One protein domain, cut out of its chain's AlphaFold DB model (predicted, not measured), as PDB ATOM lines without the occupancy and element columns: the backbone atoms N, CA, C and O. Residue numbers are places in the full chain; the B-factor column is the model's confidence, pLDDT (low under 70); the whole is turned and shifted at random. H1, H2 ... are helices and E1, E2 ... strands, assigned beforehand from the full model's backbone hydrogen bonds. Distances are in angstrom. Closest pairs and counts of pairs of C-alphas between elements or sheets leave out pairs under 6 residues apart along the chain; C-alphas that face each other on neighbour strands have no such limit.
ATOM      1  N   ASP A 155      42.967  -9.732   4.799       78.69
ATOM      2  CA  ASP A 155      41.679  -9.024   4.892       78.69
ATOM      3  C   ASP A 155      40.750  -9.724   5.907       78.69
ATOM      4  O   ASP A 155      39.606 -10.043   5.613       78.69
ATOM      5  N   ALA A 156      41.283 -10.035   7.096       86.62
ATOM      6  CA  ALA A 156      40.601 -10.794   8.148       86.62
ATOM      7  C   ALA A 156      40.199  -9.906   9.338       86.62
ATOM      8  O   ALA A 156      41.010  -9.129   9.846       86.62
ATOM      9  N   ASP A 157      38.977 -10.086   9.840       90.44
ATOM     10  CA  ASP A 157      38.478  -9.425  11.054       90.44
ATOM     11  C   ASP A 157      39.086 -10.048  12.318       90.44
ATOM     12  O   ASP A 157      39.337  -9.367  13.317       90.44
ATOM     13  N   MET A 158      39.341 -11.357  12.261       92.81
ATOM     14  CA  MET A 158      39.874 -12.169  13.345       92.81
ATOM     15  C   MET A 158      40.777 -13.266  12.786       92.81
ATOM     16  O   MET A 158      40.482 -13.874  11.760       92.81
ATOM     17  N   THR A 159      41.872 -13.541  13.483       92.81
ATOM     18  CA  THR A 159      42.834 -14.594  13.153       92.81
ATOM     19  C   THR A 159      43.125 -15.443  14.386       92.81
ATOM     20  O   THR A 159      43.230 -14.917  15.493       92.81
ATOM     21  N   CYS A 160      43.268 -16.754  14.210       94.38
ATOM     22  CA  CYS A 160      43.640 -17.700  15.263       94.38
ATOM     23  C   CYS A 160      44.873 -18.509  14.865       94.38
ATOM     24  O   CYS A 160      45.079 -18.805  13.685       94.38
ATOM     25  N   ALA A 161      45.660 -18.916  15.856       94.00
ATOM     26  CA  ALA A 161      46.645 -19.977  15.688       94.00
ATOM     27  C   ALA A 161      45.964 -21.362  15.592       94.00
ATOM     28  O   ALA A 161      44.739 -21.475  15.547       94.00
ATOM     29  N   LEU A 162      46.761 -22.429  15.565       94.81
ATOM     30  CA  LEU A 162      46.330 -23.769  15.950       94.81
ATOM     31  C   LEU A 162      46.966 -24.136  17.286       94.81
ATOM     32  O   LEU A 162      48.190 -24.076  17.434       94.81
ATOM     33  N   ASP A 163      46.127 -24.561  18.219       93.00
ATOM     34  CA  ASP A 163      46.552 -25.023  19.530       93.00
ATOM     35  C   ASP A 163      46.676 -26.537  19.562       93.00
ATOM     36  O   ASP A 163      45.902 -27.266  18.925       93.00
ATOM     37  N   TRP A 164      47.660 -27.007  20.309       94.88
ATOM     38  CA  TRP A 164      48.006 -28.407  20.402       94.88
ATOM     39  C   TRP A 164      48.307 -28.772  21.843       94.88
ATOM     40  O   TRP A 164      48.854 -28.003  22.624       94.88
ATOM     41  N   THR A 165      47.998 -30.016  22.167       93.38
ATOM     42  CA  THR A 165      48.400 -30.643  23.415       93.38
ATOM     43  C   THR A 165      48.905 -32.051  23.140       93.38
ATOM     44  O   THR A 165      48.576 -32.668  22.125       93.38
ATOM     45  N   TYR A 166      49.702 -32.593  24.050       90.56
ATOM     46  CA  TYR A 166      50.169 -33.976  23.992       90.56
ATOM     47  C   TYR A 166      49.395 -34.846  24.993       90.56
ATOM     48  O   TYR A 166      49.913 -35.185  26.055       90.56
ATOM     49  N   VAL A 167      48.160 -35.225  24.636       85.75
ATOM     50  CA  VAL A 167      47.396 -36.284  25.344       85.75
ATOM     51  C   VAL A 167      47.941 -37.691  25.059       85.75
ATOM     52  O   VAL A 167      47.623 -38.641  25.767       85.75
ATOM     53  N   GLY A 168      48.789 -37.823  24.036       84.94
ATOM     54  CA  GLY A 168      49.510 -39.040  23.687       84.94
ATOM     55  C   GLY A 168      50.893 -38.731  23.108       84.94
ATOM     56  O   GLY A 168      51.483 -37.680  23.363       84.94
ATOM     57  N   ARG A 169      51.432 -39.662  22.310       86.19
ATOM     58  CA  ARG A 169      52.763 -39.532  21.688       86.19
ATOM     59  C   ARG A 169      52.851 -38.318  20.752       86.19
ATOM     60  O   ARG A 169      53.810 -37.537  20.827       86.19
ATOM     61  N   ASP A 170      51.851 -38.201  19.888       90.06
ATOM     62  CA  ASP A 170      51.718 -37.220  18.811       90.06
ATOM     63  C   ASP A 170      50.826 -36.048  19.259       90.06
ATOM     64  O   ASP A 170      49.974 -36.246  20.129       90.06
ATOM     65  N   PRO A 171      51.012 -34.827  18.720       93.38
ATOM     66  CA  PRO A 171      50.221 -33.678  19.135       93.38
ATOM     67  C   PRO A 171      48.775 -33.833  18.672       93.38
ATOM     68  O   PRO A 171      48.502 -34.318  17.569       93.38
ATOM     69  N   THR A 172      47.859 -33.356  19.497       94.25
ATOM     70  CA  THR A 172      46.419 -33.407  19.280       94.25
ATOM     71  C   THR A 172      45.854 -31.999  19.377       94.25
ATOM     72  O   THR A 172      46.266 -31.238  20.247       94.25
ATOM     73  N   PHE A 173      44.950 -31.637  18.470       95.00
ATOM     74  CA  PHE A 173      44.363 -30.301  18.432       95.00
ATOM     75  C   PHE A 173      43.560 -30.010  19.711       95.00
ATOM     76  O   PHE A 173      42.727 -30.823  20.117       95.00
ATOM     77  N   TYR A 174      43.827 -28.864  20.333       89.56
ATOM     78  CA  TYR A 174      43.159 -28.391  21.549       89.56
ATOM     79  C   TYR A 174      42.028 -27.394  21.208       89.56
ATOM     80  O   TYR A 174      41.815 -27.069  20.039       89.56
ATOM     81  N   ASP A 175      41.249 -26.941  22.196       88.62
ATOM     82  CA  ASP A 175      40.130 -25.988  22.022       88.62
ATOM     83  C   ASP A 175      38.989 -26.433  21.072       88.62
ATOM     84  O   ASP A 175      38.175 -25.634  20.598       88.62
ATOM     85  N   VAL A 176      38.848 -27.739  20.823       90.31
ATOM     86  CA  VAL A 176      37.794 -28.307  19.955       90.31
ATOM     87  C   VAL A 176      36.359 -27.983  20.414       90.31
ATOM     88  O   VAL A 176      35.443 -27.928  19.592       90.31
ATOM     89  N   TRP A 177      36.137 -27.708  21.705       86.94
ATOM     90  CA  TRP A 177      34.818 -27.323  22.229       86.94
ATOM     91  C   TRP A 177      34.346 -25.952  21.730       86.94
ATOM     92  O   TRP A 177      33.137 -25.784  21.584       86.94
ATOM     93  N   VAL A 178      35.251 -25.022  21.395       91.00
ATOM     94  CA  VAL A 178      34.923 -23.687  20.838       91.00
ATOM     95  C   VAL A 178      35.241 -23.540  19.346       91.00
ATOM     96  O   VAL A 178      34.704 -22.649  18.692       91.00
ATOM     97  N   ALA A 179      36.075 -24.415  18.781       95.06
ATOM     98  CA  ALA A 179      36.429 -24.371  17.364       95.06
ATOM     99  C   ALA A 179      35.304 -24.923  16.465       95.06
ATOM    100  O   ALA A 179      34.882 -26.078  16.611       95.06
ATOM    101  N   ARG A 180      34.831 -24.124  15.504       96.88
ATOM    102  CA  ARG A 180      33.822 -24.509  14.500       96.88
ATOM    103  C   ARG A 180      34.299 -24.139  13.100       96.88
ATOM    104  O   ARG A 180      34.617 -22.979  12.842       96.88
ATOM    105  N   GLY A 181      34.372 -25.118  12.199       97.31
ATOM    106  CA  GLY A 181      34.745 -24.894  10.800       97.31
ATOM    107  C   GLY A 181      33.729 -24.005  10.081       97.31
ATOM    108  O   GLY A 181      32.641 -23.753  10.595       97.31
ATOM    109  N   ILE A 182      34.049 -23.535   8.871       97.94
ATOM    110  CA  ILE A 182      33.100 -22.733   8.073       97.94
ATOM    111  C   ILE A 182      31.842 -23.524   7.661       97.94
ATOM    112  O   ILE A 182      30.823 -22.935   7.333       97.94
ATOM    113  N   ASN A 183      31.871 -24.858   7.762       97.69
ATOM    114  CA  ASN A 183      30.711 -25.749   7.643       97.69
ATOM    115  C   ASN A 183      29.885 -25.894   8.942       97.69
ATOM    116  O   ASN A 183      28.941 -26.679   8.979       97.69
ATOM    117  N   GLY A 184      30.263 -25.202  10.020       97.06
ATOM    118  CA  GLY A 184      29.586 -25.216  11.316       97.06
ATOM    119  C   GLY A 184      29.859 -26.435  12.211       97.06
ATOM    120  O   GLY A 184      29.354 -26.454  13.333       97.06
ATOM    121  N   ASP A 185      30.641 -27.431  11.778       97.12
ATOM    122  CA  ASP A 185      31.010 -28.600  12.603       97.12
ATOM    123  C   ASP A 185      32.254 -28.313  13.467       97.12
ATOM    124  O   ASP A 185      32.987 -27.354  13.224       97.12
ATOM    125  N   SER A 186      32.524 -29.147  14.472       95.69
ATOM    126  CA  SER A 186      33.787 -29.125  15.222       95.69
ATOM    127  C   SER A 186      34.978 -29.470  14.313       95.69
ATOM    128  O   SER A 186      34.805 -30.112  13.282       95.69
ATOM    129  N   PHE A 187      36.208 -29.065  14.663       96.81
ATOM    130  CA  PHE A 187      37.379 -29.321  13.795       96.81
ATOM    131  C   PHE A 187      37.737 -30.814  13.670       96.81
ATOM    132  O   PHE A 187      38.251 -31.226  12.633       96.81
ATOM    133  N   PHE A 188      37.422 -31.640  14.673       95.81
ATOM    134  CA  PHE A 188      37.358 -33.102  14.554       95.81
ATOM    135  C   PHE A 188      36.056 -33.646  15.154       95.81
ATOM    136  O   PHE A 188      35.380 -32.962  15.928       95.81
ATOM    137  N   ASN A 189      35.692 -34.880  14.801       94.19
ATOM    138  CA  ASN A 189      34.489 -35.525  15.316       94.19
ATOM    139  C   ASN A 189      34.685 -35.996  16.764       94.19
ATOM    140  O   ASN A 189      35.515 -36.870  17.007       94.19
ATOM    141  N   ILE A 190      33.877 -35.499  17.701       91.38
ATOM    142  CA  ILE A 190      33.828 -36.036  19.066       91.38
ATOM    143  C   ILE A 190      32.609 -36.966  19.182       91.38
ATOM    144  O   ILE A 190      31.479 -36.473  19.159       91.38
ATOM    145  N   PRO A 191      32.787 -38.296  19.283       91.50
ATOM    146  CA  PRO A 191      31.692 -39.237  19.513       91.50
ATOM    147  C   PRO A 191      30.994 -39.007  20.868       91.50
ATOM    148  O   PRO A 191      31.577 -38.393  21.763       91.50
ATOM    149  N   PRO A 192      29.774 -39.546  21.076       89.38
ATOM    150  CA  PRO A 192      28.999 -39.300  22.295       89.38
ATOM    151  C   PRO A 192      29.715 -39.665  23.604       89.38
ATOM    152  O   PRO A 192      29.563 -38.978  24.612       89.38
ATOM    153  N   ASN A 193      30.562 -40.700  23.575       89.50
ATOM    154  CA  ASN A 193      31.392 -41.123  24.708       89.50
ATOM    155  C   ASN A 193      32.561 -40.171  25.039       89.50
ATOM    156  O   ASN A 193      33.303 -40.449  25.976       89.50
ATOM    157  N   GLY A 194      32.749 -39.080  24.288       87.94
ATOM    158  CA  GLY A 194      33.810 -38.100  24.515       87.94
ATOM    159  C   GLY A 194      35.213 -38.559  24.110       87.94
ATOM    160  O   GLY A 194      36.179 -37.926  24.526       87.94
ATOM    161  N   SER A 195      35.353 -39.644  23.335       89.06
ATOM    162  CA  SER A 195      36.674 -40.129  22.906       89.06
ATOM    163  C   SER A 195      37.387 -39.155  21.957       89.06
ATOM    164  O   SER A 195      36.758 -38.477  21.145       89.06
ATOM    165  N   TRP A 196      38.719 -39.128  22.032       90.12
ATOM    166  CA  TRP A 196      39.601 -38.316  21.187       90.12
ATOM    167  C   TRP A 196      40.245 -39.127  20.042       90.12
ATOM    168  O   TRP A 196      41.107 -38.610  19.337       90.12
ATOM    169  N   ASP A 197      39.810 -40.372  19.795       90.12
ATOM    170  CA  ASP A 197      40.378 -41.257  18.753       90.12
ATOM    171  C   ASP A 197      40.396 -40.632  17.342       90.12
ATOM    172  O   ASP A 197      41.268 -40.926  16.524       90.12
ATOM    173  N   TYR A 198      39.448 -39.736  17.049       92.38
ATOM    174  CA  TYR A 198      39.338 -39.044  15.761       92.38
ATOM    175  C   TYR A 198      40.102 -37.714  15.698       92.38
ATOM    176  O   TYR A 198      40.015 -37.024  14.684       92.38
ATOM    177  N   ALA A 199      40.848 -37.327  16.735       92.56
ATOM    178  CA  ALA A 199      41.393 -35.973  16.853       92.56
ATOM    179  C   ALA A 199      42.516 -35.623  15.854       92.56
ATOM    180  O   ALA A 199      42.825 -34.449  15.652       92.56
ATOM    181  N   TRP A 200      43.083 -36.623  15.172       93.12
ATOM    182  CA  TRP A 200      43.980 -36.429  14.021       93.12
ATOM    183  C   TRP A 200      43.246 -36.330  12.675       93.12
ATOM    184  O   TRP A 200      43.835 -35.911  11.681       93.12
ATOM    185  N   ASN A 201      41.956 -36.674  12.628       95.25
ATOM    186  CA  ASN A 201      41.114 -36.586  11.435       95.25
ATOM    187  C   ASN A 201      40.466 -35.191  11.327       95.25
ATOM    188  O   ASN A 201      39.242 -35.046  11.283       95.25
ATOM    189  N   LEU A 202      41.307 -34.153  11.352       96.88
ATOM    190  CA  LEU A 202      40.869 -32.761  11.272       96.88
ATOM    191  C   LEU A 202      40.187 -32.483   9.926       96.88
ATOM    192  O   LEU A 202      40.698 -32.860   8.871       96.88
ATOM    193  N   PHE A 203      39.036 -31.811   9.979       97.62
ATOM    194  CA  PHE A 203      38.207 -31.442   8.826       97.62
ATOM    195  C   PHE A 203      37.805 -32.631   7.929       97.62
ATOM    196  O   PHE A 203      37.659 -32.485   6.715       97.62
ATOM    197  N   TRP A 204      37.578 -33.808   8.529       96.19
ATOM    198  CA  TRP A 204      37.138 -35.044   7.858       96.19
ATOM    199  C   TRP A 204      35.914 -34.876   6.942       96.19
ATOM    200  O   TRP A 204      35.759 -35.627   5.982       96.19
ATOM    201  N   ASN A 205      35.047 -33.903   7.238       97.19
ATOM    202  CA  ASN A 205      33.841 -33.574   6.478       97.19
ATOM    203  C   ASN A 205      33.946 -32.259   5.678       97.19
ATOM    204  O   ASN A 205      32.937 -31.799   5.144       97.19
ATOM    205  N   HIS A 206      35.137 -31.655   5.569       97.94
ATOM    206  CA  HIS A 206      35.360 -30.445   4.774       97.94
ATOM    207  C   HIS A 206      36.692 -30.492   3.993       97.94
ATOM    208  O   HIS A 206      37.685 -29.879   4.402       97.94
ATOM    209  N   PRO A 207      36.735 -31.198   2.840       97.75
ATOM    210  CA  PRO A 207      37.970 -31.441   2.086       97.75
ATOM    211  C   PRO A 207      38.735 -30.176   1.674       97.75
ATOM    212  O   PRO A 207      39.961 -30.196   1.633       97.75
ATOM    213  N   GLN A 208      38.033 -29.069   1.410       96.69
ATOM    214  CA  GLN A 208      38.647 -27.783   1.054       96.69
ATOM    215  C   GLN A 208      39.463 -27.201   2.218       96.69
ATOM    216  O   GLN A 208      40.627 -26.845   2.040       96.69
ATOM    217  N   THR A 209      38.895 -27.163   3.430       97.75
ATOM    218  CA  THR A 209      39.633 -26.723   4.628       97.75
ATOM    219  C   THR A 209      40.742 -27.705   4.977       97.75
ATOM    220  O   THR A 209      41.838 -27.271   5.322       97.75
ATOM    221  N   LYS A 210      40.503 -29.017   4.823       97.94
ATOM    222  CA  LYS A 210      41.549 -30.024   5.024       97.94
ATOM    223  C   LYS A 210      42.754 -29.791   4.106       97.94
ATOM    224  O   LYS A 210      43.875 -29.783   4.598       97.94
ATOM    225  N   ALA A 211      42.537 -29.544   2.813       97.31
ATOM    226  CA  ALA A 211      43.624 -29.256   1.878       97.31
ATOM    227  C   ALA A 211      44.418 -28.001   2.285       97.31
ATOM    228  O   ALA A 211      45.645 -28.020   2.262       97.31
ATOM    229  N   ARG A 212      43.738 -26.936   2.736       96.00
ATOM    230  CA  ARG A 212      44.400 -25.706   3.205       96.00
ATOM    231  C   ARG A 212      45.198 -25.919   4.501       96.00
ATOM    232  O   ARG A 212      46.340 -25.469   4.584       96.00
ATOM    233  N   LEU A 213      44.659 -26.684   5.457       96.00
ATOM    234  CA  LEU A 213      45.384 -27.142   6.651       96.00
ATOM    235  C   LEU A 213      46.642 -27.944   6.275       96.00
ATOM    236  O   LEU A 213      47.727 -27.625   6.754       96.00
ATOM    237  N   ASP A 214      46.498 -28.963   5.424       95.19
ATOM    238  CA  ASP A 214      47.591 -29.859   5.020       95.19
ATOM    239  C   ASP A 214      48.705 -29.096   4.265       95.19
ATOM    240  O   ASP A 214      49.883 -29.443   4.375       95.19
ATOM    241  N   SER A 215      48.355 -28.018   3.551       93.44
ATOM    242  CA  SER A 215      49.290 -27.100   2.880       93.44
ATOM    243  C   SER A 215      49.832 -25.967   3.770       93.44
ATOM    244  O   SER A 215      50.634 -25.165   3.299       93.44
ATOM    245  N   ASN A 216      49.444 -25.892   5.048       91.75
ATOM    246  CA  ASN A 216      49.781 -24.806   5.983       91.75
ATOM    247  C   ASN A 216      49.362 -23.390   5.522       91.75
ATOM    248  O   ASN A 216      49.967 -22.405   5.961       91.75
ATOM    249  N   VAL A 217      48.304 -23.265   4.714       91.62
ATOM    250  CA  VAL A 217      47.767 -21.967   4.259       91.62
ATOM    251  C   VAL A 217      46.499 -21.562   5.035       91.62
ATOM    252  O   VAL A 217      45.724 -22.435   5.436       91.62
ATOM    253  N   PRO A 218      46.254 -20.258   5.278       94.19
ATOM    254  CA  PRO A 218      45.135 -19.772   6.093       94.19
ATOM    255  C   PRO A 218      43.763 -20.215   5.583       94.19
ATOM    256  O   PRO A 218      43.563 -20.309   4.376       94.19
ATOM    257  N   PHE A 219      42.793 -20.460   6.463       96.56
ATOM    258  CA  PHE A 219      41.435 -20.865   6.072       96.56
ATOM    259  C   PHE A 219      40.358 -20.215   6.943       96.56
ATOM    260  O   PHE A 219      40.600 -19.934   8.114       96.56
ATOM    261  N   GLN A 220      39.158 -20.010   6.392       97.50
ATOM    262  CA  GLN A 220      38.028 -19.455   7.143       97.50
ATOM    263  C   GLN A 220      37.430 -20.478   8.124       97.50
ATOM    264  O   GLN A 220      37.314 -21.670   7.819       97.50
ATOM    265  N   ALA A 221      37.005 -19.994   9.288       97.75
ATOM    266  CA  ALA A 221      36.267 -20.734  10.308       97.75
ATOM    267  C   ALA A 221      34.976 -19.981  10.682       97.75
ATOM    268  O   ALA A 221      34.869 -18.778  10.457       97.75
ATOM    269  N   PHE A 222      33.999 -20.670  11.279       97.88
ATOM    270  CA  PHE A 222      32.887 -19.986  11.946       97.88
ATOM    271  C   PHE A 222      33.316 -19.459  13.320       97.88
ATOM    272  O   PHE A 222      32.959 -18.346  13.693       97.88
ATOM    273  N   ALA A 223      34.091 -20.247  14.067       96.88
ATOM    274  CA  ALA A 223      34.650 -19.852  15.352       96.88
ATOM    275  C   ALA A 223      36.012 -20.518  15.573       96.88
ATOM    276  O   ALA A 223      36.216 -21.679  15.210       96.88
ATOM    277  N   CYS A 224      36.934 -19.793  16.190       94.94
ATOM    278  CA  CYS A 224      38.237 -20.290  16.615       94.94
ATOM    279  C   CYS A 224      38.708 -19.456  17.811       94.94
ATOM    280  O   CYS A 224      38.283 -18.316  17.965       94.94
ATOM    281  N   TRP A 225      39.563 -20.010  18.668       86.62
ATOM    282  CA  TRP A 225      40.179 -19.257  19.778       86.62
ATOM    283  C   TRP A 225      41.521 -19.853  20.214       86.62
ATOM    284  O   TRP A 225      41.948 -19.730  21.355       86.62
ATOM    285  N   ASN A 226      42.146 -20.569  19.283       80.38
ATOM    286  CA  ASN A 226      43.016 -21.693  19.576       80.38
ATOM    287  C   ASN A 226      44.395 -21.241  20.060       80.38
ATOM    288  O   ASN A 226      45.257 -20.907  19.241       80.38
ATOM    289  N   GLY A 227      44.599 -21.254  21.380       81.19
ATOM    290  CA  GLY A 227      45.841 -20.883  22.069       81.19
ATOM    291  C   GLY A 227      46.161 -19.381  22.022       81.19
ATOM    292  O   GLY A 227      46.469 -18.770  23.043       81.19
ATOM    293  N   ALA A 228      46.052 -18.758  20.846       84.81
ATOM    294  CA  ALA A 228      46.091 -17.312  20.664       84.81
ATOM    295  C   ALA A 228      45.183 -16.870  19.509       84.81
ATOM    296  O   ALA A 228      45.091 -17.525  18.466       84.81
ATOM    297  N   THR A 229      44.576 -15.696  19.674       88.69
ATOM    298  CA  THR A 229      43.827 -14.998  18.629       88.69
ATOM    299  C   THR A 229      44.185 -13.513  18.593       88.69
ATOM    300  O   THR A 229      44.537 -12.921  19.615       88.69
ATOM    301  N   ALA A 230      44.106 -12.915  17.407       84.81
ATOM    302  CA  ALA A 230      44.193 -11.478  17.190       84.81
ATOM    303  C   ALA A 230      43.027 -11.039  16.297       84.81
ATOM    304  O   ALA A 230      42.833 -11.593  15.214       84.81
ATOM    305  N   PHE A 231      42.271 -10.039  16.741       85.38
ATOM    306  CA  PHE A 231      41.106  -9.499  16.042       85.38
ATOM    307  C   PHE A 231      41.098  -7.969  16.074       85.38
ATOM    308  O   PHE A 231      41.758  -7.343  16.908       85.38
ATOM    309  N   THR A 232      40.368  -7.357  15.142       77.81
ATOM    310  CA  THR A 232      40.188  -5.901  15.098       77.81
ATOM    311  C   THR A 232      39.420  -5.399  16.322       77.81
ATOM    312  O   THR A 232      38.442  -6.003  16.749       77.81
ATOM    313  N   ALA A 233      39.838  -4.265  16.893       77.75
ATOM    314  CA  ALA A 233      39.158  -3.657  18.040       77.75
ATOM    315  C   ALA A 233      37.817  -2.987  17.669       77.75
ATOM    316  O   ALA A 233      37.026  -2.677  18.558       77.75
ATOM    317  N   ALA A 234      37.541  -2.775  16.376       77.25
ATOM    318  CA  ALA A 234      36.353  -2.061  15.900       77.25
ATOM    319  C   ALA A 234      35.005  -2.572  16.471       77.25
ATOM    320  O   ALA A 234      34.224  -1.731  16.915       77.25
ATOM    321  N   PRO A 235      34.728  -3.891  16.574       78.06
ATOM    322  CA  PRO A 235      33.473  -4.398  17.128       78.06
ATOM    323  C   PRO A 235      33.333  -4.054  18.614       78.06
ATOM    324  O   PRO A 235      32.247  -3.707  19.070       78.06
ATOM    325  N   LEU A 236      34.433  -4.103  19.379       77.81
ATOM    326  CA  LEU A 236      34.443  -3.736  20.799       77.81
ATOM    327  C   LEU A 236      34.177  -2.238  20.995       77.81
ATOM    328  O   LEU A 236      33.431  -1.858  21.901       77.81
ATOM    329  N   LEU A 237      34.759  -1.389  20.145       75.44
ATOM    330  CA  LEU A 237      34.520   0.058  20.162       75.44
ATOM    331  C   LEU A 237      33.063   0.393  19.799       75.44
ATOM    332  O   LEU A 237      32.463   1.249  20.440       75.44
ATOM    333  N   ASP A 238      32.468  -0.362  18.875       76.94
ATOM    334  CA  ASP A 238      31.041  -0.316  18.515       76.94
ATOM    335  C   ASP A 238      30.113  -0.984  19.567       76.94
ATOM    336  O   ASP A 238      28.911  -1.162  19.374       76.94
ATOM    337  N   GLY A 239      30.637  -1.373  20.731       75.00
ATOM    338  CA  GLY A 239      29.819  -1.870  21.841       75.00
ATOM    339  C   GLY A 239      29.559  -3.380  21.849       75.00
ATOM    340  O   GLY A 239      28.681  -3.826  22.586       75.00
ATOM    341  N   LEU A 240      30.286  -4.190  21.071       81.75
ATOM    342  CA  LEU A 240      30.315  -5.646  21.267       81.75
ATOM    343  C   LEU A 240      31.011  -5.957  22.600       81.75
ATOM    344  O   LEU A 240      31.989  -5.304  22.976       81.75
ATOM    345  N   ARG A 241      30.493  -6.925  23.354       82.75
ATOM    346  CA  ARG A 241      31.020  -7.314  24.667       82.75
ATOM    347  C   ARG A 241      31.087  -8.830  24.760       82.75
ATOM    348  O   ARG A 241      30.215  -9.515  24.238       82.75
ATOM    349  N   PHE A 242      32.094  -9.333  25.470       86.00
ATOM    350  CA  PHE A 242      32.094 -10.711  25.948       86.00
ATOM    351  C   PHE A 242      30.855 -10.939  26.818       86.00
ATOM    352  O   PHE A 242      30.477 -10.072  27.612       86.00
ATOM    353  N   ARG A 243      30.188 -12.076  26.618       84.69
ATOM    354  CA  ARG A 243      28.907 -12.386  27.251       84.69
ATOM    355  C   ARG A 243      28.738 -13.884  27.458       84.69
ATOM    356  O   ARG A 243      29.304 -14.700  26.734       84.69
ATOM    357  N   ASN A 244      27.877 -14.220  28.410       83.12
ATOM    358  CA  ASN A 244      27.354 -15.569  28.561       83.12
ATOM    359  C   ASN A 244      26.205 -15.819  27.557       83.12
ATOM    360  O   ASN A 244      25.721 -14.895  26.890       83.12
ATOM    361  N   VAL A 245      25.760 -17.070  27.465       86.12
ATOM    362  CA  VAL A 245      24.651 -17.484  26.603       86.12
ATOM    363  C   VAL A 245      23.317 -16.888  27.057       86.12
ATOM    364  O   VAL A 245      23.003 -16.814  28.250       86.12
ATOM    365  N   HIS A 246      22.510 -16.453  26.097       83.25
ATOM    366  CA  HIS A 246      21.150 -15.984  26.312       83.25
ATOM    367  C   HIS A 246      20.174 -17.155  26.458       83.25
ATOM    368  O   HIS A 246      20.412 -18.280  26.016       83.25
ATOM    369  N   LYS A 247      19.016 -16.890  27.070       84.00
ATOM    370  CA  LYS A 247      17.975 -17.904  27.254       84.00
ATOM    371  C   LYS A 247      17.469 -18.406  25.897       84.00
ATOM    372  O   LYS A 247      16.763 -17.685  25.198       84.00
ATOM    373  N   GLY A 248      17.759 -19.667  25.587       83.94
ATOM    374  CA  GLY A 248      17.361 -20.319  24.338       83.94
ATOM    375  C   GLY A 248      18.467 -20.406  23.285       83.94
ATOM    376  O   GLY A 248      18.252 -21.084  22.284       83.94
ATOM    377  N   GLU A 249      19.634 -19.796  23.518       87.12
ATOM    378  CA  GLU A 249      20.851 -20.136  22.775       87.12
ATOM    379  C   GLU A 249      21.410 -21.478  23.247       87.12
ATOM    380  O   GLU A 249      21.324 -21.830  24.427       87.12
ATOM    381  N   CYS A 250      22.047 -22.196  22.327       87.06
ATOM    382  CA  CYS A 250      22.955 -23.288  22.644       87.06
ATOM    383  C   CYS A 250      24.002 -22.901  23.710       87.06
ATOM    384  O   CYS A 250      24.749 -21.936  23.531       87.06
ATOM    385  N   ALA A 251      24.136 -23.709  24.768       84.44
ATOM    386  CA  ALA A 251      25.165 -23.524  25.793       84.44
ATOM    387  C   ALA A 251      26.576 -23.806  25.234       84.44
ATOM    388  O   ALA A 251      26.952 -24.963  25.050       84.44
ATOM    389  N   GLN A 252      27.367 -22.765  24.949       82.88
ATOM    390  CA  GLN A 252      28.743 -22.846  24.425       82.88
ATOM    391  C   GLN A 252      29.682 -21.918  25.209       82.88
ATOM    392  O   GLN A 252      29.233 -21.030  25.930       82.88
ATOM    393  N   GLY A 253      30.994 -22.107  25.049       84.06
ATOM    394  CA  GLY A 253      31.993 -21.223  25.652       84.06
ATOM    395  C   GLY A 253      31.942 -19.798  25.088       84.06
ATOM    396  O   GLY A 253      31.671 -19.600  23.902       84.06
ATOM    397  N   GLU A 254      32.276 -18.822  25.935       88.19
ATOM    398  CA  GLU A 254      32.356 -17.391  25.603       88.19
ATOM    399  C   GLU A 254      33.091 -17.094  24.273       88.19
ATOM    400  O   GLU A 254      32.529 -16.349  23.469       88.19
ATOM    401  N   PRO A 255      34.242 -17.723  23.940       90.25
ATOM    402  CA  PRO A 255      34.882 -17.572  22.629       90.25
ATOM    403  C   PRO A 255      33.977 -17.797  21.411       90.25
ATOM    404  O   PRO A 255      34.048 -17.069  20.421       90.25
ATOM    405  N   GLN A 256      33.102 -18.804  21.472       91.38
ATOM    406  CA  GLN A 256      32.205 -19.132  20.366       91.38
ATOM    407  C   GLN A 256      31.014 -18.165  20.307       91.38
ATOM    408  O   GLN A 256      30.534 -17.865  19.214       91.38
ATOM    409  N   MET A 257      30.567 -17.640  21.454       90.81
ATOM    410  CA  MET A 257      29.568 -16.563  21.501       90.81
ATOM    411  C   MET A 257      30.132 -15.255  20.945       90.81
ATOM    412  O   MET A 257      29.472 -14.612  20.134       90.81
ATOM    413  N   PHE A 258      31.384 -14.919  21.265       92.75
ATOM    414  CA  PHE A 258      32.068 -13.771  20.672       92.75
ATOM    415  C   PHE A 258      32.155 -13.886  19.145       92.75
ATOM    416  O   PHE A 258      31.776 -12.956  18.438       92.75
ATOM    417  N   CYS A 259      32.580 -15.043  18.620       95.81
ATOM    418  CA  CYS A 259      32.616 -15.280  17.174       95.81
ATOM    419  C   CYS A 259      31.220 -15.152  16.537       95.81
ATOM    420  O   CYS A 259      31.071 -14.503  15.504       95.81
ATOM    421  N   LYS A 260      30.179 -15.718  17.164       94.94
ATOM    422  CA  LYS A 260      28.783 -15.590  16.711       94.94
ATOM    423  C   LYS A 260      28.335 -14.121  16.633       94.94
ATOM    424  O   LYS A 260      27.695 -13.731  15.656       94.94
ATOM    425  N   ASP A 261      28.700 -13.306  17.619       94.50
ATOM    426  CA  ASP A 261      28.363 -11.882  17.648       94.50
ATOM    427  C   ASP A 261      29.171 -11.062  16.623       94.50
ATOM    428  O   ASP A 261      28.627 -10.127  16.031       94.50
ATOM    429  N   LEU A 262      30.432 -11.432  16.348       95.12
ATOM    430  CA  LEU A 262      31.206 -10.865  15.234       95.12
ATOM    431  C   LEU A 262      30.480 -11.093  13.901       95.12
ATOM    432  O   LEU A 262      30.232 -10.131  13.170       95.12
ATOM    433  N   TRP A 263      30.067 -12.335  13.618       96.88
ATOM    434  CA  TRP A 263      29.287 -12.673  12.420       96.88
ATOM    435  C   TRP A 263      27.994 -11.861  12.314       96.88
ATOM    436  O   TRP A 263      27.677 -11.353  11.239       96.88
ATOM    437  N   HIS A 264      27.262 -11.699  13.421       95.19
ATOM    438  CA  HIS A 264      26.027 -10.911  13.455       95.19
ATOM    439  C   HIS A 264      26.247  -9.442  13.078       95.19
ATOM    440  O   HIS A 264      25.418  -8.856  12.383       95.19
ATOM    441  N   ARG A 265      27.383  -8.865  13.486       93.06
ATOM    442  CA  ARG A 265      27.777  -7.485  13.170       93.06
ATOM    443  C   ARG A 265      28.533  -7.331  11.844       93.06
ATOM    444  O   ARG A 265      29.017  -6.243  11.548       93.06
ATOM    445  N   GLY A 266      28.636  -8.390  11.039       93.81
ATOM    446  CA  GLY A 266      29.302  -8.365   9.733       93.81
ATOM    447  C   GLY A 266      30.821  -8.573   9.762       93.81
ATOM    448  O   GLY A 266      31.436  -8.585   8.700       93.81
ATOM    449  N   PHE A 267      31.418  -8.817  10.932       93.19
ATOM    450  CA  PHE A 267      32.846  -9.123  11.113       93.19
ATOM    451  C   PHE A 267      33.127 -10.631  10.940       93.19
ATOM    452  O   PHE A 267      33.727 -11.290  11.790       93.19
ATOM    453  N   GLY A 268      32.599 -11.207   9.856       94.81
ATOM    454  CA  GLY A 268      32.605 -12.650   9.583       94.81
ATOM    455  C   GLY A 268      33.904 -13.208   8.993       94.81
ATOM    456  O   GLY A 268      34.001 -14.414   8.737       94.81
ATOM    457  N   LYS A 269      34.920 -12.374   8.749       95.25
ATOM    458  CA  LYS A 269      36.186 -12.805   8.138       95.25
ATOM    459  C   LYS A 269      37.127 -13.393   9.194       95.25
ATOM    460  O   LYS A 269      38.195 -12.853   9.488       95.25
ATOM    461  N   ILE A 270      36.693 -14.496   9.801       96.75
ATOM    462  CA  ILE A 270      37.414 -15.219  10.853       96.75
ATOM    463  C   ILE A 270      38.302 -16.290  10.207       96.75
ATOM    464  O   ILE A 270      37.800 -17.239   9.604       96.75
ATOM    465  N   ALA A 271      39.620 -16.154  10.337       95.69
ATOM    466  CA  ALA A 271      40.609 -17.078   9.788       95.69
ATOM    467  C   ALA A 271      41.380 -17.854  10.859       95.69
ATOM    468  O   ALA A 271      41.651 -17.374  11.956       95.69
ATOM    469  N   VAL A 272      41.841 -19.041  10.485       96.38
ATOM    470  CA  VAL A 272      42.878 -19.795  11.192       96.38
ATOM    471  C   VAL A 272      44.141 -19.782  10.341       96.38
ATOM    472  O   VAL A 272      44.075 -20.005   9.132       96.38
ATOM    473  N   VAL A 273      45.293 -19.541  10.966       93.75
ATOM    474  CA  VAL A 273      46.613 -19.512  10.324       93.75
ATOM    475  C   VAL A 273      47.389 -20.770  10.745       93.75
ATOM    476  O   VAL A 273      48.094 -20.745  11.755       93.75
ATOM    477  N   PRO A 274      47.298 -21.887   9.996       93.69
ATOM    478  CA  PRO A 274      47.873 -23.172  10.406       93.69
ATOM    479  C   PRO A 274      49.408 -23.198  10.461       93.69
ATOM    480  O   PRO A 274      49.977 -24.114  11.049       93.69
ATOM    481  N   ALA A 275      50.096 -22.189   9.917       90.94
ATOM    482  CA  ALA A 275      51.533 -21.995  10.116       90.94
ATOM    483  C   ALA A 275      51.898 -21.532  11.549       90.94
ATOM    484  O   ALA A 275      53.054 -21.662  11.971       90.94
ATOM    485  N   VAL A 276      50.945 -21.003  12.325       91.50
ATOM    486  CA  VAL A 276      51.134 -20.630  13.736       91.50
ATOM    487  C   VAL A 276      50.626 -21.774  14.610       91.50
ATOM    488  O   VAL A 276      49.430 -21.947  14.790       91.50
ATOM    489  N   ASN A 277      51.549 -22.568  15.151       93.56
ATOM    490  CA  ASN A 277      51.241 -23.707  16.022       93.56
ATOM    491  C   ASN A 277      51.746 -23.438  17.445       93.56
ATOM    492  O   ASN A 277      52.923 -23.080  17.595       93.56
ATOM    493  N   LEU A 278      50.882 -23.607  18.447       91.50
ATOM    494  CA  LEU A 278      51.120 -23.282  19.860       91.50
ATOM    495  C   LEU A 278      50.963 -24.506  20.779       91.50
ATOM    496  O   LEU A 278      50.420 -25.530  20.370       91.50
ATOM    497  N   GLU A 279      51.505 -24.389  21.990       91.62
ATOM    498  CA  GLU A 279      51.408 -25.335  23.112       91.62
ATOM    499  C   GLU A 279      51.561 -24.510  24.411       91.62
ATOM    500  O   GLU A 279      52.113 -23.407  24.377       91.62
ATOM    501  N   TYR A 280      51.108 -25.040  25.545       84.31
ATOM    502  CA  TYR A 280      51.080 -24.375  26.851       84.31
ATOM    503  C   TYR A 280      52.379 -24.476  27.672       84.31
ATOM    504  O   TYR A 280      52.496 -23.775  28.680       84.31
ATOM    505  N   SER A 281      53.348 -25.326  27.307       88.56
ATOM    506  CA  SER A 281      54.662 -25.368  27.979       88.56
ATOM    507  C   SER A 281      55.845 -25.300  27.016       88.56
ATOM    508  O   SER A 281      55.811 -25.896  25.943       88.56
ATOM    509  N   ASP A 282      56.932 -24.637  27.427       87.12
ATOM    510  CA  ASP A 282      58.151 -24.464  26.620       87.12
ATOM    511  C   ASP A 282      58.697 -25.785  26.053       87.12
ATOM    512  O   ASP A 282      59.019 -25.859  24.871       87.12
ATOM    513  N   GLU A 283      58.755 -26.851  26.861       91.75
ATOM    514  CA  GLU A 283      59.242 -28.174  26.433       91.75
ATOM    515  C   GLU A 283      58.394 -28.749  25.287       91.75
ATOM    516  O   GLU A 283      58.907 -29.211  24.261       91.75
ATOM    517  N   LYS A 284      57.068 -28.717  25.450       91.88
ATOM    518  CA  LYS A 284      56.141 -29.277  24.469       91.88
ATOM    519  C   LYS A 284      55.988 -28.360  23.257       91.88
ATOM    520  O   LYS A 284      55.862 -28.869  22.146       91.88
ATOM    521  N   ALA A 285      56.082 -27.044  23.433       88.00
ATOM    522  CA  ALA A 285      56.161 -26.069  22.353       88.00
ATOM    523  C   ALA A 285      57.438 -26.275  21.523       88.00
ATOM    524  O   ALA A 285      57.363 -26.306  20.296       88.00
ATOM    525  N   GLU A 286      58.593 -26.514  22.151       90.94
ATOM    526  CA  GLU A 286      59.838 -26.838  21.445       90.94
ATOM    527  C   GLU A 286      59.709 -28.165  20.671       90.94
ATOM    528  O   GLU A 286      60.055 -28.233  19.486       90.94
ATOM    529  N   LYS A 287      59.132 -29.207  21.292       94.56
ATOM    530  CA  LYS A 287      58.789 -30.479  20.624       94.56
ATOM    531  C   LYS A 287      57.851 -30.259  19.427       94.56
ATOM    532  O   LYS A 287      58.058 -30.853  18.367       94.56
ATOM    533  N   LEU A 288      56.855 -29.386  19.570       94.56
ATOM    534  CA  LEU A 288      55.890 -29.053  18.528       94.56
ATOM    535  C   LEU A 288      56.539 -28.284  17.371       94.56
ATOM    536  O   LEU A 288      56.298 -28.637  16.218       94.56
ATOM    537  N   LYS A 289      57.405 -27.294  17.644       92.00
ATOM    538  CA  LYS A 289      58.173 -26.576  16.607       92.00
ATOM    539  C   LYS A 289      59.135 -27.508  15.868       92.00
ATOM    540  O   LYS A 289      59.220 -27.428  14.648       92.00
ATOM    541  N   LYS A 290      59.795 -28.446  16.560       94.94
ATOM    542  CA  LYS A 290      60.636 -29.485  15.923       94.94
ATOM    543  C   LYS A 290      59.843 -30.396  14.977       94.94
ATOM    544  O   LYS A 290      60.402 -30.875  13.995       94.94
ATOM    545  N   LEU A 291      58.561 -30.639  15.264       94.81
ATOM    546  CA  LEU A 291      57.688 -31.511  14.470       94.81
ATOM    547  C   LEU A 291      56.969 -30.785  13.321       94.81
ATOM    548  O   LEU A 291      56.845 -31.341  12.233       94.81
ATOM    549  N   LYS A 292      56.459 -29.574  13.567       92.94
ATOM    550  CA  LYS A 292      55.640 -28.803  12.615       92.94
ATOM    551  C   LYS A 292      56.408 -27.704  11.879       92.94
ATOM    552  O   LYS A 292      55.882 -27.164  10.918       92.94
ATOM    553  N   GLY A 293      57.630 -27.386  12.303       91.00
ATOM    554  CA  GLY A 293      58.435 -26.284  11.779       91.00
ATOM    555  C   GLY A 293      58.216 -24.959  12.517       91.00
ATOM    556  O   GLY A 293      57.264 -24.778  13.287       91.00
ATOM    557  N   PHE A 294      59.119 -24.008  12.273       85.31
ATOM    558  CA  PHE A 294      58.941 -22.623  12.695       85.31
ATOM    559  C   PHE A 294      58.055 -21.885  11.693       85.31
ATOM    560  O   PHE A 294      58.163 -22.080  10.484       85.31
ATOM    561  N   THR A 295      57.204 -20.989  12.192       84.94
ATOM    562  CA  THR A 295      56.281 -20.206  11.360       84.94
ATOM    563  C   THR A 295      57.022 -19.431  10.269       84.94
ATOM    564  O   THR A 295      56.553 -19.406   9.138       84.94
ATOM    565  N   SER A 296      58.209 -18.891  10.571       82.56
ATOM    566  CA  SER A 296      59.083 -18.208   9.606       82.56
ATOM    567  C   SER A 296      59.462 -19.069   8.403       82.56
ATOM    568  O   SER A 296      59.561 -18.543   7.300       82.56
ATOM    569  N   ASP A 297      59.660 -20.372   8.602       81.94
ATOM    570  CA  ASP A 297      60.061 -21.301   7.543       81.94
ATOM    571  C   ASP A 297      58.844 -21.748   6.727       81.94
ATOM    572  O   ASP A 297      58.905 -21.797   5.499       81.94
ATOM    573  N   LEU A 298      57.719 -22.002   7.407       83.31
ATOM    574  CA  LEU A 298      56.453 -22.409   6.788       83.31
ATOM    575  C   LEU A 298      55.880 -21.337   5.852       83.31
ATOM    576  O   LEU A 298      55.354 -21.680   4.795       83.31
ATOM    577  N   VAL A 299      55.993 -20.053   6.218       82.19
ATOM    578  CA  VAL A 299      55.485 -18.940   5.393       82.19
ATOM    579  C   VAL A 299      56.494 -18.436   4.359       82.19
ATOM    580  O   VAL A 299      56.109 -17.717   3.444       82.19
ATOM    581  N   ARG A 300      57.777 -18.824   4.447       79.75
ATOM    582  CA  ARG A 300      58.865 -18.301   3.589       79.75
ATOM    583  C   ARG A 300      58.613 -18.455   2.088       79.75
ATOM    584  O   ARG A 300      59.136 -17.675   1.295       79.75
ATOM    585  N   HIS A 301      57.878 -19.497   1.713       75.25
ATOM    586  CA  HIS A 301      57.581 -19.857   0.329       75.25
ATOM    587  C   HIS A 301      56.098 -19.692  -0.033       75.25
ATOM    588  O   HIS A 301      55.724 -20.046  -1.146       75.25
ATOM    589  N   GLN A 302      55.270 -19.166   0.876       77.31
ATOM    590  CA  GLN A 302      53.865 -18.874   0.591       77.31
ATOM    591  C   GLN A 302      53.767 -17.580  -0.219       77.31
ATOM    592  O   GLN A 302      54.387 -16.572   0.127       77.31
ATOM    593  N   THR A 303      52.993 -17.609  -1.298       76.56
ATOM    594  CA  THR A 303      52.635 -16.413  -2.065       76.56
ATOM    595  C   THR A 303      51.397 -15.736  -1.469       76.56
ATOM    596  O   THR A 303      50.675 -16.320  -0.659       76.56
ATOM    597  N   GLU A 304      51.115 -14.502  -1.886       74.75
ATOM    598  CA  GLU A 304      49.886 -13.803  -1.485       74.75
ATOM    599  C   GLU A 304      48.622 -14.557  -1.940       74.75
ATOM    600  O   GLU A 304      47.655 -14.629  -1.189       74.75
ATOM    601  N   GLU A 305      48.644 -15.200  -3.115       75.19
ATOM    602  CA  GLU A 305      47.526 -16.022  -3.607       75.19
ATOM    603  C   GLU A 305      47.364 -17.339  -2.822       75.19
ATOM    604  O   GLU A 305      46.238 -17.805  -2.652       75.19
ATOM    605  N   ASP A 306      48.443 -17.912  -2.272       76.06
ATOM    606  CA  ASP A 306      48.337 -19.042  -1.334       76.06
ATOM    607  C   ASP A 306      47.677 -18.600  -0.017       76.06
ATOM    608  O   ASP A 306      46.794 -19.280   0.515       76.06
ATOM    609  N   ALA A 307      48.091 -17.438   0.502       77.69
ATOM    610  CA  ALA A 307      47.599 -16.877   1.757       77.69
ATOM    611  C   ALA A 307      46.115 -16.465   1.691       77.69
ATOM    612  O   ALA A 307      45.384 -16.616   2.673       77.69
ATOM    613  N   LYS A 308      45.675 -15.983   0.526       85.31
ATOM    614  CA  LYS A 308      44.332 -15.469   0.235       85.31
ATOM    615  C   LYS A 308      43.215 -16.460   0.566       85.31
ATOM    616  O   LYS A 308      43.273 -17.645   0.230       85.31
ATOM    617  N   ILE A 309      42.163 -15.936   1.188       88.31
ATOM    618  CA  ILE A 309      40.936 -16.659   1.525       88.31
ATOM    619  C   ILE A 309      39.800 -16.115   0.655       88.31
ATOM    620  O   ILE A 309      39.571 -14.909   0.600       88.31
ATOM    621  N   GLU A 310      39.061 -17.004  -0.009       91.56
ATOM    622  CA  GLU A 310      37.764 -16.660  -0.595       91.56
ATOM    623  C   GLU A 310      36.715 -16.658   0.522       91.56
ATOM    624  O   GLU A 310      36.302 -17.711   1.009       91.56
ATOM    625  N   TRP A 311      36.341 -15.463   0.982       94.50
ATOM    626  CA  TRP A 311      35.452 -15.283   2.128       94.50
ATOM    627  C   TRP A 311      34.006 -15.687   1.812       94.50
ATOM    628  O   TRP A 311      33.328 -15.059   0.997       94.50
ATOM    629  N   ALA A 312      33.518 -16.713   2.506       96.00
ATOM    630  CA  ALA A 312      32.123 -17.133   2.506       96.00
ATOM    631  C   ALA A 312      31.311 -16.416   3.600       96.00
ATOM    632  O   ALA A 312      31.856 -15.900   4.580       96.00
ATOM    633  N   GLY A 313      29.984 -16.423   3.442       97.25
ATOM    634  CA  GLY A 313      29.049 -16.072   4.513       97.25
ATOM    635  C   GLY A 313      28.988 -17.144   5.617       97.25
ATOM    636  O   GLY A 313      29.614 -18.199   5.490       97.25
ATOM    637  N   PRO A 314      28.222 -16.903   6.695       97.00
ATOM    638  CA  PRO A 314      28.086 -17.865   7.784       97.00
ATOM    639  C   PRO A 314      27.352 -19.136   7.313       97.00
ATOM    640  O   PRO A 314      26.466 -19.048   6.455       97.00
ATOM    641  N   PRO A 315      27.662 -20.318   7.879       97.06
ATOM    642  CA  PRO A 315      26.930 -21.545   7.581       97.06
ATOM    643  C   PRO A 315      25.484 -21.433   8.059       97.06
ATOM    644  O   PRO A 315      25.232 -20.873   9.120       97.06
ATOM    645  N   GLU A 316      24.530 -22.046   7.352       96.94
ATOM    646  CA  GLU A 316      23.114 -22.045   7.767       96.94
ATOM    647  C   GLU A 316      22.917 -22.515   9.215       96.94
ATOM    648  O   GLU A 316      22.051 -22.011   9.936       96.94
ATOM    649  N   LYS A 317      23.719 -23.499   9.640       97.19
ATOM    650  CA  LYS A 317      23.665 -24.104  10.968       97.19
ATOM    651  C   LYS A 317      25.056 -24.316  11.539       97.19
ATOM    652  O   LYS A 317      25.999 -24.606  10.812       97.19
ATOM    653  N   VAL A 318      25.140 -24.257  12.861       96.50
ATOM    654  CA  VAL A 318      26.336 -24.573  13.643       96.50
ATOM    655  C   VAL A 318      25.996 -25.690  14.621       96.50
ATOM    656  O   VAL A 318      24.866 -25.809  15.113       96.50
ATOM    657  N   LYS A 319      26.977 -26.549  14.875       95.25
ATOM    658  CA  LYS A 319      26.864 -27.660  15.805       95.25
ATOM    659  C   LYS A 319      26.962 -27.154  17.238       95.25
ATOM    660  O   LYS A 319      28.009 -26.685  17.691       95.25
ATOM    661  N   CYS A 320      25.845 -27.278  17.935       93.19
ATOM    662  CA  CYS A 320      25.748 -27.143  19.370       93.19
ATOM    663  C   CYS A 320      26.348 -28.374  20.050       93.19
ATOM    664  O   CYS A 320      26.106 -29.505  19.621       93.19
ATOM    665  N   MET A 321      27.126 -28.150  21.105       90.94
ATOM    666  CA  MET A 321      27.795 -29.193  21.885       90.94
ATOM    667  C   MET A 321      27.726 -28.815  23.369       90.94
ATOM    668  O   MET A 321      28.708 -28.335  23.928       90.94
ATOM    669  N   GLU A 322      26.555 -28.979  23.992       86.94
ATOM    670  CA  GLU A 322      26.354 -28.685  25.428       86.94
ATOM    671  C   GLU A 322      27.092 -29.703  26.318       86.94
ATOM    672  O   GLU A 322      27.446 -29.435  27.462       86.94
ATOM    673  N   GLY A 323      27.348 -30.887  25.760       85.81
ATOM    674  CA  GLY A 323      28.228 -31.920  26.287       85.81
ATOM    675  C   GLY A 323      28.406 -33.015  25.237       85.81
ATOM    676  O   GLY A 323      27.692 -33.042  24.235       85.81
ATOM    677  N   TRP A 324      29.332 -33.952  25.443       85.50
ATOM    678  CA  TRP A 324      29.648 -34.960  24.418       85.50
ATOM    679  C   TRP A 324      28.441 -35.820  24.026       85.50
ATOM    680  O   TRP A 324      28.239 -36.076  22.843       85.50
ATOM    681  N   GLN A 325      27.584 -36.170  24.986       88.06
ATOM    682  CA  GLN A 325      26.355 -36.941  24.754       88.06
ATOM    683  C   GLN A 325      25.207 -36.111  24.139       88.06
ATOM    684  O   GLN A 325      24.242 -36.693  23.652       88.06
ATOM    685  N   ASN A 326      25.286 -34.774  24.161       90.12
ATOM    686  CA  ASN A 326      24.228 -33.870  23.701       90.12
ATOM    687  C   ASN A 326      24.771 -32.895  22.643       90.12
ATOM    688  O   ASN A 326      25.164 -31.765  22.943       90.12
ATOM    689  N   GLN A 327      24.812 -33.371  21.397       92.88
ATOM    690  CA  GLN A 327      25.275 -32.613  20.236       92.88
ATOM    691  C   GLN A 327      24.169 -32.551  19.180       92.88
ATOM    692  O   GLN A 327      23.614 -33.581  18.795       92.88
ATOM    693  N   PHE A 328      23.852 -31.354  18.691       94.44
ATOM    694  CA  PHE A 328      22.782 -31.139  17.710       94.44
ATOM    695  C   PHE A 328      23.031 -29.878  16.875       94.44
ATOM    696  O   PHE A 328      23.797 -29.004  17.257       94.44
ATOM    697  N   TRP A 329      22.372 -29.757  15.724       95.88
ATOM    698  CA  TRP A 329      22.537 -28.607  14.828       95.88
ATOM    699  C   TRP A 329      21.475 -27.534  15.080       95.88
ATOM    700  O   TRP A 329      20.283 -27.847  15.137       95.88
ATOM    701  N   ARG A 330      21.896 -26.268  15.175       94.88
ATOM    702  CA  ARG A 330      21.026 -25.086  15.328       94.88
ATOM    703  C   ARG A 330      21.333 -24.027  14.270       94.88
ATOM    704  O   ARG A 330      22.462 -24.018  13.786       94.88
ATOM    705  N   PRO A 331      20.383 -23.148  13.897       95.38
ATOM    706  CA  PRO A 331      20.687 -21.974  13.080       95.38
ATOM    707  C   PRO A 331      21.816 -21.155  13.712       95.38
ATOM    708  O   PRO A 331      21.792 -20.922  14.920       95.38
ATOM    709  N   TRP A 332      22.798 -20.720  12.919       94.56
ATOM    710  CA  TRP A 332      23.967 -19.999  13.451       94.56
ATOM    711  C   TRP A 332      23.580 -18.703  14.185       94.56
ATOM    712  O   TRP A 332      24.212 -18.332  15.172       94.56
TER     713      TRP A 332
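AT A GLANCE: This is residues 155 to 332 of the 337 residues of an uncharacterized protein of Verticillium nonalfalfae (UniProt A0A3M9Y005). A small, strongly twisted sheet of four strands runs through the middle, with H4 and H5 at one end of the longest axis and the separate hairpin E5 and E6 toward the other. H1 crosses over E2, H3 sits beside the E2 edge, and residues 166 to 206, a long stretch with no named element, are tied to E1 and E2 by short pairings. The printed part has 178 residues, with E1 H1 E2 E3 H2 H3 E4 H4 H5 H6 E5 E6 along the chain; the mixed sheet has the order E2 E4 E1 E3. The class is mixed, helices and strands, with under half of the residues in named elements. The whole is compact, with a radius of gyration of the C-alphas of 16.0 A and spans of 46 by 39 by 30 A.

IN THESE COORDINATES: In the sheet, E1 is residues 158 to 165, 22.7 A long, and begins at C-alpha 158 (39.874, -12.169, 13.345). E4 is residues 270 to 278, 18.3 A; E2 is residues 219 to 223 and E3 residues 229 to 231. The helices are H1, residues 207 to 214; H2, 234 to 237; H3, 254 to 264, 15.2 A; H4, 282 to 292, 14.9 A; H5, 295 to 299; and H6, 304 to 307. E5 is residues 317 to 323, 17.8 A, and E6 residues 326 to 331, 16.3 A, ending at C-alpha 331 (20.687, -21.974, 13.080).

HOW THE PARTS SIT: E4 and E1 are parallel at 36 degrees, with N 160 and O 271 at 2.8 A. E4 bends by 87 degrees at residue 275. E2 and E4 are antiparallel, with N 221 and O 270 at 2.9 A; E1 and E3 are antiparallel, with N 159 and O 230 at 2.8 A. H1 is on the sheet at a height of 9.0 A, over E2 and across the strands; its closest C-alphas to E2 are Thr 209 and Phe 219, 6.3 A. H4 is on the sheet at 7.5 A, over E4 and along the strands; Leu 278 and Ala 285 have the closest C-alphas, 6.3 A. H3 and H5 only graze the sheet; H2 and H6 are not on it. The hairpin E5 and E6 is antiparallel, with N 320 and O 328 at 2.8 A; E5 is only just apart from E2, 8.2 A at the closest. In H1, H3, H4 and H5 every O i to N i+4 pair is within hydrogen-bond range; H2 and H6 are too short for one.

THE WHOLE: The farthest C-alphas, of Lys 247 and His 301, are 47.9 A apart. The printed part has no cut. The links E1 to H1 and H2 to H3 are long. Mean pLDDT of the printed part is 90.3, and no printed residue is under 70.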